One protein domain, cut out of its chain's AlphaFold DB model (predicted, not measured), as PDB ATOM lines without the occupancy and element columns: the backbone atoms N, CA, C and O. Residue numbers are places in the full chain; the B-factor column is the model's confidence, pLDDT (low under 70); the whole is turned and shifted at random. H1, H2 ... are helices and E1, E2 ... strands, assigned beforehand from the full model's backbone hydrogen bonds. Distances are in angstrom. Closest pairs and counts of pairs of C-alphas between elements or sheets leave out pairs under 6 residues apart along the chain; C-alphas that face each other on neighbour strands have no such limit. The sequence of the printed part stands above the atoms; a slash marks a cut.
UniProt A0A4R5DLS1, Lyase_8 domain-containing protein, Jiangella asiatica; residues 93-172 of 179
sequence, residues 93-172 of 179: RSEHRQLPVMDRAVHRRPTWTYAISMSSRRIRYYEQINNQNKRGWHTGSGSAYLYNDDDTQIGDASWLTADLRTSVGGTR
ATOM      1  N   ARG A  93     112.617 108.350 124.666       83.50
ATOM      2  CA  ARG A  93     111.602 107.347 124.327       83.50
ATOM      3  C   ARG A  93     112.261 105.991 124.104       83.50
ATOM      4  O   ARG A  93     113.193 105.879 123.306       83.50
ATOM      5  N   SER A  94     111.737 104.972 124.780       90.69
ATOM      6  CA  SER A  94     111.977 103.579 124.416       90.69
ATOM      7  C   SER A  94     110.926 103.183 123.391       90.69
ATOM      8  O   SER A  94     109.736 103.216 123.689       90.69
ATOM      9  N   GLU A  95     111.348 102.874 122.170       91.94
ATOM     10  CA  GLU A  95     110.423 102.538 121.089       91.94
ATOM     11  C   GLU A  95     111.058 101.569 120.095       91.94
ATOM     12  O   GLU A  95     112.272 101.549 119.893       91.94
ATOM     13  N   HIS A  96     110.217 100.782 119.435       94.00
ATOM     14  CA  HIS A  96     110.559 100.103 118.196       94.00
ATOM     15  C   HIS A  96     109.753 100.756 117.078       94.00
ATOM     16  O   HIS A  96     108.529 100.828 117.165       94.00
ATOM     17  N   ARG A  97     110.430 101.243 116.040       93.94
ATOM     18  CA  ARG A  97     109.786 101.858 114.884       93.94
ATOM     19  C   ARG A  97     110.295 101.225 113.607       93.94
ATOM     20  O   ARG A  97     111.470 101.351 113.264       93.94
ATOM     21  N   GLN A  98     109.380 100.603 112.880       94.81
ATOM     22  CA  GLN A  98     109.609 100.203 111.502       94.81
ATOM     23  C   GLN A  98     109.246 101.365 110.581       94.81
ATOM     24  O   GLN A  98     108.280 102.089 110.819       94.81
ATOM     25  N   LEU A  99     110.030 101.544 109.525       93.06
ATOM     26  CA  LEU A  99     109.815 102.525 108.467       93.06
ATOM     27  C   LEU A  99     109.767 101.762 107.129       93.06
ATOM     28  O   LEU A  99     110.723 101.825 106.347       93.06
ATOM     29  N   PRO A 100     108.680 101.006 106.857       92.00
ATOM     30  CA  PRO A 100     108.630 100.062 105.739       92.00
ATOM     31  C   PRO A 100     108.660 100.739 104.371       92.00
ATOM     32  O   PRO A 100     109.026 100.102 103.388       92.00
ATOM     33  N   VAL A 101     108.272 102.015 104.291       93.31
ATOM     34  CA  VAL A 101     108.297 102.806 103.049       93.31
ATOM     35  C   VAL A 101     109.730 103.060 102.573       93.31
ATOM     36  O   VAL A 101     109.949 103.229 101.383       93.31
ATOM     37  N   MET A 102     110.710 103.036 103.478       91.81
ATOM     38  CA  MET A 102     112.120 103.293 103.170       91.81
ATOM     39  C   MET A 102     113.050 102.136 103.560       91.81
ATOM     40  O   MET A 102     114.259 102.327 103.616       91.81
ATOM     41  N   ASP A 103     112.507 100.950 103.858       92.50
ATOM     42  CA  ASP A 103     113.268  99.761 104.272       92.50
ATOM     43  C   ASP A 103     114.241 100.037 105.439       92.50
ATOM     44  O   ASP A 103     115.423  99.684 105.401       92.50
ATOM     45  N   ARG A 104     113.765 100.727 106.484       92.25
ATOM     46  CA  ARG A 104     114.533 100.995 107.716       92.25
ATOM     47  C   ARG A 104     113.776 100.512 108.947       92.25
ATOM     48  O   ARG A 104     112.549 100.513 108.968       92.25
ATOM     49  N   ALA A 105     114.506 100.185 110.005       92.88
ATOM     50  CA  ALA A 105     113.934 100.064 111.342       92.88
ATOM     51  C   ALA A 105     114.890 100.647 112.383       92.88
ATOM     52  O   ALA A 105     116.111 100.610 112.211       92.88
ATOM     53  N   VAL A 106     114.324 101.203 113.453       92.44
ATOM     54  CA  VAL A 106     115.057 101.774 114.583       92.44
ATOM     55  C   VAL A 106     114.468 101.219 115.872       92.44
ATOM     56  O   VAL A 106     113.258 101.261 116.087       92.44
ATOM     57  N   HIS A 107     115.327 100.722 116.749       93.00
ATOM     58  CA  HIS A 107     114.975 100.274 118.083       93.00
ATOM     59  C   HIS A 107     115.759 101.086 119.112       93.00
ATOM     60  O   HIS A 107     116.988 101.102 119.100       93.00
ATOM     61  N   ARG A 108     115.045 101.801 119.977       90.12
ATOM     62  CA  ARG A 108     115.594 102.715 120.981       90.12
ATOM     63  C   ARG A 108     115.358 102.146 122.369       90.12
ATOM     64  O   ARG A 108     114.227 101.810 122.725       90.12
ATOM     65  N   ARG A 109     116.420 102.098 123.163       89.56
ATOM     66  CA  ARG A 109     116.418 101.782 124.592       89.56
ATOM     67  C   ARG A 109     117.093 102.925 125.359       89.56
ATOM     68  O   ARG A 109     117.708 103.788 124.732       89.56
ATOM     69  N   PRO A 110     116.994 102.961 126.699       85.31
ATOM     70  CA  PRO A 110     117.586 104.043 127.481       85.31
ATOM     71  C   PRO A 110     119.097 104.188 127.276       85.31
ATOM     72  O   PRO A 110     119.582 105.308 127.270       85.31
ATOM     73  N   THR A 111     119.825 103.082 127.076       84.00
ATOM     74  CA  THR A 111     121.302 103.028 127.026       84.00
ATOM     75  C   THR A 111     121.892 102.690 125.657       84.00
ATOM     76  O   THR A 111     123.104 102.747 125.488       84.00
ATOM     77  N   TRP A 112     121.064 102.362 124.660       85.12
ATOM     78  CA  TRP A 112     121.513 102.115 123.284       85.12
ATOM     79  C   TRP A 112     120.397 102.347 122.266       85.12
ATOM     80  O   TRP A 112     119.206 102.352 122.578       85.12
ATOM     81  N   THR A 113     120.776 102.548 121.012       87.38
ATOM     82  CA  THR A 113     119.863 102.558 119.871       87.38
ATOM     83  C   THR A 113     120.446 101.727 118.750       87.38
ATOM     84  O   THR A 113     121.602 101.893 118.384       87.38
ATOM     85  N   TYR A 114     119.630 100.849 118.192       88.88
ATOM     86  CA  TYR A 114     119.981 100.015 117.059       88.88
ATOM     87  C   TYR A 114     119.184 100.463 115.837       88.88
ATOM     88  O   TYR A 114     117.973 100.658 115.925       88.88
ATOM     89  N   ALA A 115     119.844 100.635 114.700       88.81
ATOM     90  CA  ALA A 115     119.187 100.941 113.440       88.81
ATOM     91  C   ALA A 115     119.681 100.006 112.343       88.81
ATOM     92  O   ALA A 115     120.878  99.758 112.233       88.81
ATOM     93  N   ILE A 116     118.765  99.539 111.501       89.06
ATOM     94  CA  ILE A 116     119.085  98.694 110.352       89.06
ATOM     95  C   ILE A 116     118.696  99.387 109.048       89.06
ATOM     96  O   ILE A 116     117.666 100.067 108.954       89.06
ATOM     97  N   SER A 117     119.562  99.230 108.050       88.38
ATOM     98  CA  SER A 117     119.430  99.774 106.707       88.38
ATOM     99  C   SER A 117     119.329  98.645 105.693       88.38
ATOM    100  O   SER A 117     120.312  97.954 105.422       88.38
ATOM    101  N   MET A 118     118.128  98.443 105.156       89.75
ATOM    102  CA  MET A 118     117.818  97.379 104.206       89.75
ATOM    103  C   MET A 118     117.489  97.960 102.829       89.75
ATOM    104  O   MET A 118     117.408  99.172 102.627       89.75
ATOM    105  N   SER A 119     117.317  97.084 101.855       90.31
ATOM    106  CA  SER A 119     116.876  97.453 100.519       90.31
ATOM    107  C   SER A 119     116.012  96.349  99.949       90.31
ATOM    108  O   SER A 119     116.078  95.194 100.371       90.31
ATOM    109  N   SER A 120     115.174  96.726  98.998       90.69
ATOM    110  CA  SER A 120     114.257  95.830  98.311       90.69
ATOM    111  C   SER A 120     114.078  96.311  96.875       90.69
ATOM    112  O   SER A 120     114.688  97.289  96.448       90.69
ATOM    113  N   ARG A 121     113.170  95.679  96.128       91.94
ATOM    114  CA  ARG A 121     112.749  96.182  94.810       91.94
ATOM    115  C   ARG A 121     112.218  97.624  94.845       91.94
ATOM    116  O   ARG A 121     112.200  98.276  93.810       91.94
ATOM    117  N   ARG A 122     111.792  98.116  96.015       93.00
ATOM    118  CA  ARG A 122     111.216  99.456  96.201       93.00
ATOM    119  C   ARG A 122     112.268 100.525  96.493       93.00
ATOM    120  O   ARG A 122     112.054 101.684  96.162       93.00
ATOM    121  N   ILE A 123     113.381 100.149  97.126       91.50
ATOM    122  CA  ILE A 123     114.381 101.082  97.661       91.50
ATOM    123  C   ILE A 123     115.777 100.621  97.275       91.50
ATOM    124  O   ILE A 123     116.189  99.499  97.568       91.50
ATOM    125  N   ARG A 124     116.534 101.522  96.648       86.69
ATOM    126  CA  ARG A 124     117.895 101.247  96.195       86.69
ATOM    127  C   ARG A 124     118.843 101.037  97.380       86.69
ATOM    128  O   ARG A 124     118.744 101.709  98.404       86.69
ATOM    129  N   TYR A 125     119.796 100.124  97.212       83.81
ATOM    130  CA  TYR A 125     120.748  99.728  98.254       83.81
ATOM    131  C   TYR A 125     121.780 100.808  98.615       83.81
ATOM    132  O   TYR A 125     122.298 100.802  99.726       83.81
ATOM    133  N   TYR A 126     122.066 101.745  97.712       86.50
ATOM    134  CA  TYR A 126     122.830 102.966  97.980       86.50
ATOM    135  C   TYR A 126     122.616 103.978  96.849       86.50
ATOM    136  O   TYR A 126     122.146 103.631  95.762       86.50
ATOM    137  N   GLU A 127     122.992 105.225  97.106       86.12
ATOM    138  CA  GLU A 127     122.992 106.306  96.125       86.12
ATOM    139  C   GLU A 127     124.422 106.796  95.899       86.12
ATOM    140  O   GLU A 127     125.133 107.116  96.855       86.12
ATOM    141  N   GLN A 128     124.824 106.887  94.633       86.75
ATOM    142  CA  GLN A 128     126.065 107.514  94.197       86.75
ATOM    143  C   GLN A 128     125.731 108.456  93.041       86.75
ATOM    144  O   GLN A 128     125.409 108.011  91.942       86.75
ATOM    145  N   ILE A 129     125.828 109.755  93.301       86.56
ATOM    146  CA  ILE A 129     125.645 110.830  92.320       86.56
ATOM    147  C   ILE A 129     126.665 111.937  92.602       86.56
ATOM    148  O   ILE A 129     127.209 112.014  93.706       86.56
ATOM    149  N   ASN A 130     126.952 112.788  91.614       88.69
ATOM    150  CA  ASN A 130     127.830 113.961  91.760       88.69
ATOM    151  C   ASN A 130     129.195 113.648  92.393       88.69
ATOM    152  O   ASN A 130     129.708 114.412  93.208       88.69
ATOM    153  N   ASN A 131     129.774 112.493  92.041       83.00
ATOM    154  CA  ASN A 131     131.063 112.030  92.563       83.00
ATOM    155  C   ASN A 131     131.088 111.785  94.092       83.00
ATOM    156  O   ASN A 131     132.166 111.612  94.666       83.00
ATOM    157  N   GLN A 132     129.924 111.743  94.750       80.88
ATOM    158  CA  GLN A 132     129.768 111.494  96.184       80.88
ATOM    159  C   GLN A 132     129.428 110.024  96.453       80.88
ATOM    160  O   GLN A 132     128.831 109.350  95.621       80.88
ATOM    161  N   ASN A 133     129.799 109.530  97.637       80.81
ATOM    162  CA  ASN A 133     129.471 108.181  98.123       80.81
ATOM    163  C   ASN A 133     129.983 107.007  97.258       80.81
ATOM    164  O   ASN A 133     129.350 105.960  97.156       80.81
ATOM    165  N   LYS A 134     131.188 107.151  96.689       84.38
ATOM    166  CA  LYS A 134     131.827 106.144  95.813       84.38
ATOM    167  C   LYS A 134     132.036 104.761  96.436       84.38
ATOM    168  O   LYS A 134     132.272 103.804  95.711       84.38
ATOM    169  N   ARG A 135     132.043 104.674  97.769       81.56
ATOM    170  CA  ARG A 135     132.323 103.450  98.540       81.56
ATOM    171  C   ARG A 135     131.110 102.969  99.342       81.56
ATOM    172  O   ARG A 135     131.246 102.099 100.190       81.56
ATOM    173  N   GLY A 136     129.919 103.517  99.088       79.38
ATOM    174  CA  GLY A 136     128.699 103.211  99.842       79.38
ATOM    175  C   GLY A 136     128.052 101.858  99.526       79.38
ATOM    176  O   GLY A 136     126.892 101.658  99.885       79.38
ATOM    177  N   TRP A 137     128.763 100.945  98.856       81.88
ATOM    178  CA  TRP A 137     128.212  99.772  98.167       81.88
ATOM    179  C   TRP A 137     127.315  98.879  99.027       81.88
ATOM    180  O   TRP A 137     126.368  98.307  98.501       81.88
ATOM    181  N   HIS A 138     127.585  98.770 100.330       84.25
ATOM    182  CA  HIS A 138     126.865  97.857 101.225       84.25
ATOM    183  C   HIS A 138     126.022  98.560 102.300       84.25
ATOM    184  O   HIS A 138     125.467  97.914 103.189       84.25
ATOM    185  N   THR A 139     125.869  99.883 102.211       82.25
ATOM    186  CA  THR A 139     125.208 100.711 103.242       82.25
ATOM    187  C   THR A 139     123.700 100.458 103.393       82.25
ATOM    188  O   THR A 139     123.131 100.746 104.445       82.25
ATOM    189  N   GLY A 140     123.040  99.887 102.385       82.06
ATOM    190  CA  GLY A 140     121.641  99.433 102.435       82.06
ATOM    191  C   GLY A 140     121.468  97.924 102.276       82.06
ATOM    192  O   GLY A 140     120.353  97.458 102.057       82.06
ATOM    193  N   SER A 141     122.542  97.140 102.372       84.62
ATOM    194  CA  SER A 141     122.513  95.675 102.239       84.62
ATOM    195  C   SER A 141     122.363  94.980 103.598       84.62
ATOM    196  O   SER A 141     123.120  94.071 103.917       84.62
ATOM    197  N   GLY A 142     121.433  95.448 104.434       83.31
ATOM    198  CA  GLY A 142     121.270  94.948 105.805       83.31
ATOM    199  C   GLY A 142     122.318  95.495 106.778       83.31
ATOM    200  O   GLY A 142     122.640  94.840 107.762       83.31
ATOM    201  N   SER A 143     122.864  96.686 106.510       84.56
ATOM    202  CA  SER A 143     123.837  97.316 107.409       84.56
ATOM    203  C   SER A 143     123.196  97.672 108.749       84.56
ATOM    204  O   SER A 143     122.149  98.327 108.797       84.56
ATOM    205  N   ALA A 144     123.860  97.272 109.827       85.19
ATOM    206  CA  ALA A 144     123.460  97.491 111.205       85.19
ATOM    207  C   ALA A 144     124.291  98.605 111.855       85.19
ATOM    208  O   ALA A 144     125.512  98.655 111.717       85.19
ATOM    209  N   TYR A 145     123.625  99.475 112.606       83.69
ATOM    210  CA  TYR A 145     124.232 100.593 113.321       83.69
ATOM    211  C   TYR A 145     123.846 100.525 114.791       83.69
ATOM    212  O   TYR A 145     122.659 100.560 115.118       83.69
ATOM    213  N   LEU A 146     124.844 100.477 115.669       86.31
ATOM    214  CA  LEU A 146     124.661 100.594 117.110       86.31
ATOM    215  C   LEU A 146     125.128 101.982 117.549       86.31
ATOM    216  O   LEU A 146     126.232 102.395 117.223       86.31
ATOM    217  N   TYR A 147     124.266 102.696 118.262       82.56
ATOM    218  CA  TYR A 147     124.562 103.970 118.905       82.56
ATOM    219  C   TYR A 147     124.512 103.733 120.412       82.56
ATOM    220  O   TYR A 147     123.450 103.408 120.949       82.56
ATOM    221  N   ASN A 148     125.646 103.870 121.083       83.88
ATOM    222  CA  ASN A 148     125.782 103.756 122.533       83.88
ATOM    223  C   ASN A 148     126.410 105.055 123.079       83.88
ATOM    224  O   ASN A 148     126.164 106.126 122.523       83.88
ATOM    225  N   ASP A 149     127.149 104.976 124.184       78.25
ATOM    226  CA  ASP A 149     127.853 106.120 124.773       78.25
ATOM    227  C   ASP A 149     129.096 106.569 123.984       78.25
ATOM    228  O   ASP A 149     129.618 107.650 124.256       78.25
ATOM    229  N   ASP A 150     129.564 105.777 123.013       76.06
ATOM    230  CA  ASP A 150     130.643 106.167 122.110       76.06
ATOM    231  C   ASP A 150     130.093 107.006 120.947       76.06
ATOM    232  O   ASP A 150     129.591 106.506 119.936       76.06
ATOM    233  N   ASP A 151     130.212 108.324 121.089       65.56
ATOM    234  CA  ASP A 151     129.786 109.288 120.074       65.56
ATOM    235  C   ASP A 151     130.751 109.388 118.871       65.56
ATOM    236  O   ASP A 151     130.424 110.049 117.875       65.56
ATOM    237  N   THR A 152     131.917 108.731 118.916       68.75
ATOM    238  CA  THR A 152     132.932 108.780 117.846       68.75
ATOM    239  C   THR A 152     132.766 107.674 116.807       68.75
ATOM    240  O   THR A 152     133.102 107.892 115.644       68.75
ATOM    241  N   GLN A 153     132.129 106.553 117.167       69.38
ATOM    242  CA  GLN A 153     132.009 105.349 116.334       69.38
ATOM    243  C   GLN A 153     131.522 105.603 114.890       69.38
ATOM    244  O   GLN A 153     132.013 104.991 113.943       69.38
ATOM    245  N   ILE A 154     130.536 106.491 114.713       67.25
ATOM    246  CA  ILE A 154     129.956 106.856 113.398       67.25
ATOM    247  C   ILE A 154     130.327 108.305 113.007       67.25
ATOM    248  O   ILE A 154     130.020 108.777 111.906       67.25
ATOM    249  N   GLY A 155     130.991 109.023 113.915       65.56
ATOM    250  CA  GLY A 155     131.530 110.363 113.718       65.56
ATOM    251  C   GLY A 155     132.986 110.337 113.257       65.56
ATOM    252  O   GLY A 155     133.431 109.369 112.649       65.56
ATOM    253  N   ASP A 156     133.686 111.447 113.490       69.69
ATOM    254  CA  ASP A 156     135.145 111.595 113.378       69.69
ATOM    255  C   ASP A 156     135.814 110.892 112.184       69.69
ATOM    256  O   ASP A 156     136.712 110.069 112.317       69.69
ATOM    257  N   ALA A 157     135.320 111.183 110.978       67.50
ATOM    258  CA  ALA A 157     135.863 110.622 109.739       67.50
ATOM    259  C   ALA A 157     135.870 109.078 109.654       67.50
ATOM    260  O   ALA A 157     136.507 108.536 108.753       67.50
ATOM    261  N   SER A 158     135.092 108.371 110.480       69.06
ATOM    262  CA  SER A 158     134.928 106.905 110.439       69.06
ATOM    263  C   SER A 158     134.606 106.369 109.038       69.06
ATOM    264  O   SER A 158     135.127 105.339 108.624       69.06
ATOM    265  N   TRP A 159     133.820 107.101 108.242       72.06
ATOM    266  CA  TRP A 159     133.500 106.735 106.853       72.06
ATOM    267  C   TRP A 159     134.687 106.814 105.877       72.06
ATOM    268  O   TRP A 159     134.601 106.270 104.776       72.06
ATOM    269  N   LEU A 160     135.775 107.497 106.243       70.75
ATOM    270  CA  LEU A 160     137.005 107.565 105.449       70.75
ATOM    271  C   LEU A 160     137.966 106.416 105.774       70.75
ATOM    272  O   LEU A 160     138.732 106.014 104.897       70.75
ATOM    273  N   THR A 161     137.919 105.903 107.005       73.00
ATOM    274  CA  THR A 161     138.867 104.912 107.534       73.00
ATOM    275  C   THR A 161     138.292 103.499 107.602       73.00
ATOM    276  O   THR A 161     139.050 102.536 107.515       73.00
ATOM    277  N   ALA A 162     136.970 103.348 107.708       72.88
ATOM    278  CA  ALA A 162     136.320 102.043 107.762       72.88
ATOM    279  C   ALA A 162     136.506 101.242 106.460       72.88
ATOM    280  O   ALA A 162     136.418 101.782 105.351       72.88
ATOM    281  N   ASP A 163     136.684  99.921 106.581       75.44
ATOM    282  CA  ASP A 163     136.630  99.023 105.424       75.44
ATOM    283  C   ASP A 163     135.182  98.829 104.954       75.44
ATOM    284  O   ASP A 163     134.485  97.883 105.316       75.44
ATOM    285  N   LEU A 164     134.735  99.733 104.084       70.75
ATOM    286  CA  LEU A 164     133.384  99.741 103.518       70.75
ATOM    287  C   LEU A 164     133.116  98.617 102.510       70.75
ATOM    288  O   LEU A 164     132.013  98.525 101.966       70.75
ATOM    289  N   ARG A 165     134.097  97.745 102.247       61.19
ATOM    290  CA  ARG A 165     133.837  96.510 101.501       61.19
ATOM    291  C   ARG A 165     132.954  95.576 102.319       61.19
ATOM    292  O   ARG A 165     132.207  94.795 101.734       61.19
ATOM    293  N   THR A 166     133.037  95.636 103.642       60.56
ATOM    294  CA  THR A 166     132.261  94.784 104.540       60.56
ATOM    295  C   THR A 166     131.174  95.635 105.192       60.56
ATOM    296  O   THR A 166     131.467  96.629 105.849       60.56
ATOM    297  N   SER A 167     129.901  95.285 104.991       60.00
ATOM    298  CA  SER A 167     128.812  95.896 105.764       60.00
ATOM    299  C   SER A 167     128.965  95.534 107.233       60.00
ATOM    300  O   SER A 167     129.156  94.362 107.558       60.00
ATOM    301  N   VAL A 168     128.793  96.509 108.124       61.12
ATOM    302  CA  VAL A 168     128.678  96.245 109.562       61.12
ATOM    303  C   VAL A 168     127.433  95.376 109.783       61.12
ATOM    304  O   VAL A 168     126.313  95.835 109.572       61.12
ATOM    305  N   GLY A 169     127.627  94.101 110.135       49.50
ATOM    306  CA  GLY A 169     126.552  93.146 110.442       49.50
ATOM    307  C   GLY A 169     125.786  92.543 109.253       49.50
ATOM    308  O   GLY A 169     124.835  91.806 109.487       49.50
ATOM    309  N   GLY A 170     126.171  92.826 108.003       51.75
ATOM    310  CA  GLY A 170     125.513  92.264 106.809       51.75
ATOM    311  C   GLY A 170     126.260  91.069 106.203       51.75
ATOM    312  O   GLY A 170     127.487  90.987 106.281       51.75
ATOM    313  N   THR A 171     125.530  90.147 105.573       46.00
ATOM    314  CA  THR A 171     126.079  88.956 104.899       46.00
ATOM    315  C   THR A 171     126.434  89.268 103.439       46.00
ATOM    316  O   THR A 171     125.634  89.873 102.725       46.00
ATOM    317  N   ARG A 172     127.611  88.834 102.959       56.03
ATOM    318  CA  ARG A 172     128.019  88.956 101.544       56.03
ATOM    319  C   ARG A 172     128.639  87.667 101.004       56.03
ATOM    320  O   ARG A 172     129.204  86.887 101.763       56.03
TER     321      ARG A 172
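Overview. This is residues 93 to 172 of the 179 residues of the protein "Lyase_8 domain-containing protein" of Jiangella asiatica (UniProt A0A4R5DLS1). With little regular structure, the domain is one small sheet of four strands side by side, a long loop, residues 118 to 142, reaching past their ends, and a stretch beyond E4 with the short helix H1. Of 80 printed residues, 24 are in named elements, E1 E2 E3 E4 H1, mostly strand. The antiparallel sheet runs E1 - E2 - E3 - E4. The whole is only just compact, close to loose (radius of gyration of the C-alphas 13.5 A), spanning 38 by 31 by 25 A.

Arrangement. E1, residues 95 to 99, E2, 104 to 108, E3, 113 to 117, and E4, 143 to 147, form a meander, each strand the antiparallel neighbour of the one before. Within hydrogen-bond range, at 2.8 A each, are N 97 and O 106 in hairpin E1 and E2, N 107 and O 114 in hairpin E2 and E3, and N 115 and O 145 in hairpin E3 and E4; the directions differ by 173, 174 and 162 degrees. H1, residues 158 to 161, is not on the sheet and is too short for an O i to N i+4 pair.

Along the chain. E1 begins at C-alpha 95 (110.423, 102.538, 121.089) and spans 12.6 A, E2 13.4 A, E3 13.5 A, E4 13.3 A. H1 spans 5.3 A, ending at C-alpha 161 (138.867, 104.912, 107.534).

Size, cuts and confidence. The farthest C-alphas, of Pro 110 and Asn 130, are 38.5 A apart. The printed part has no cut; the link E3 to E4 is long. Residues 151 to 158 and 165 to 172 have pLDDT under 70.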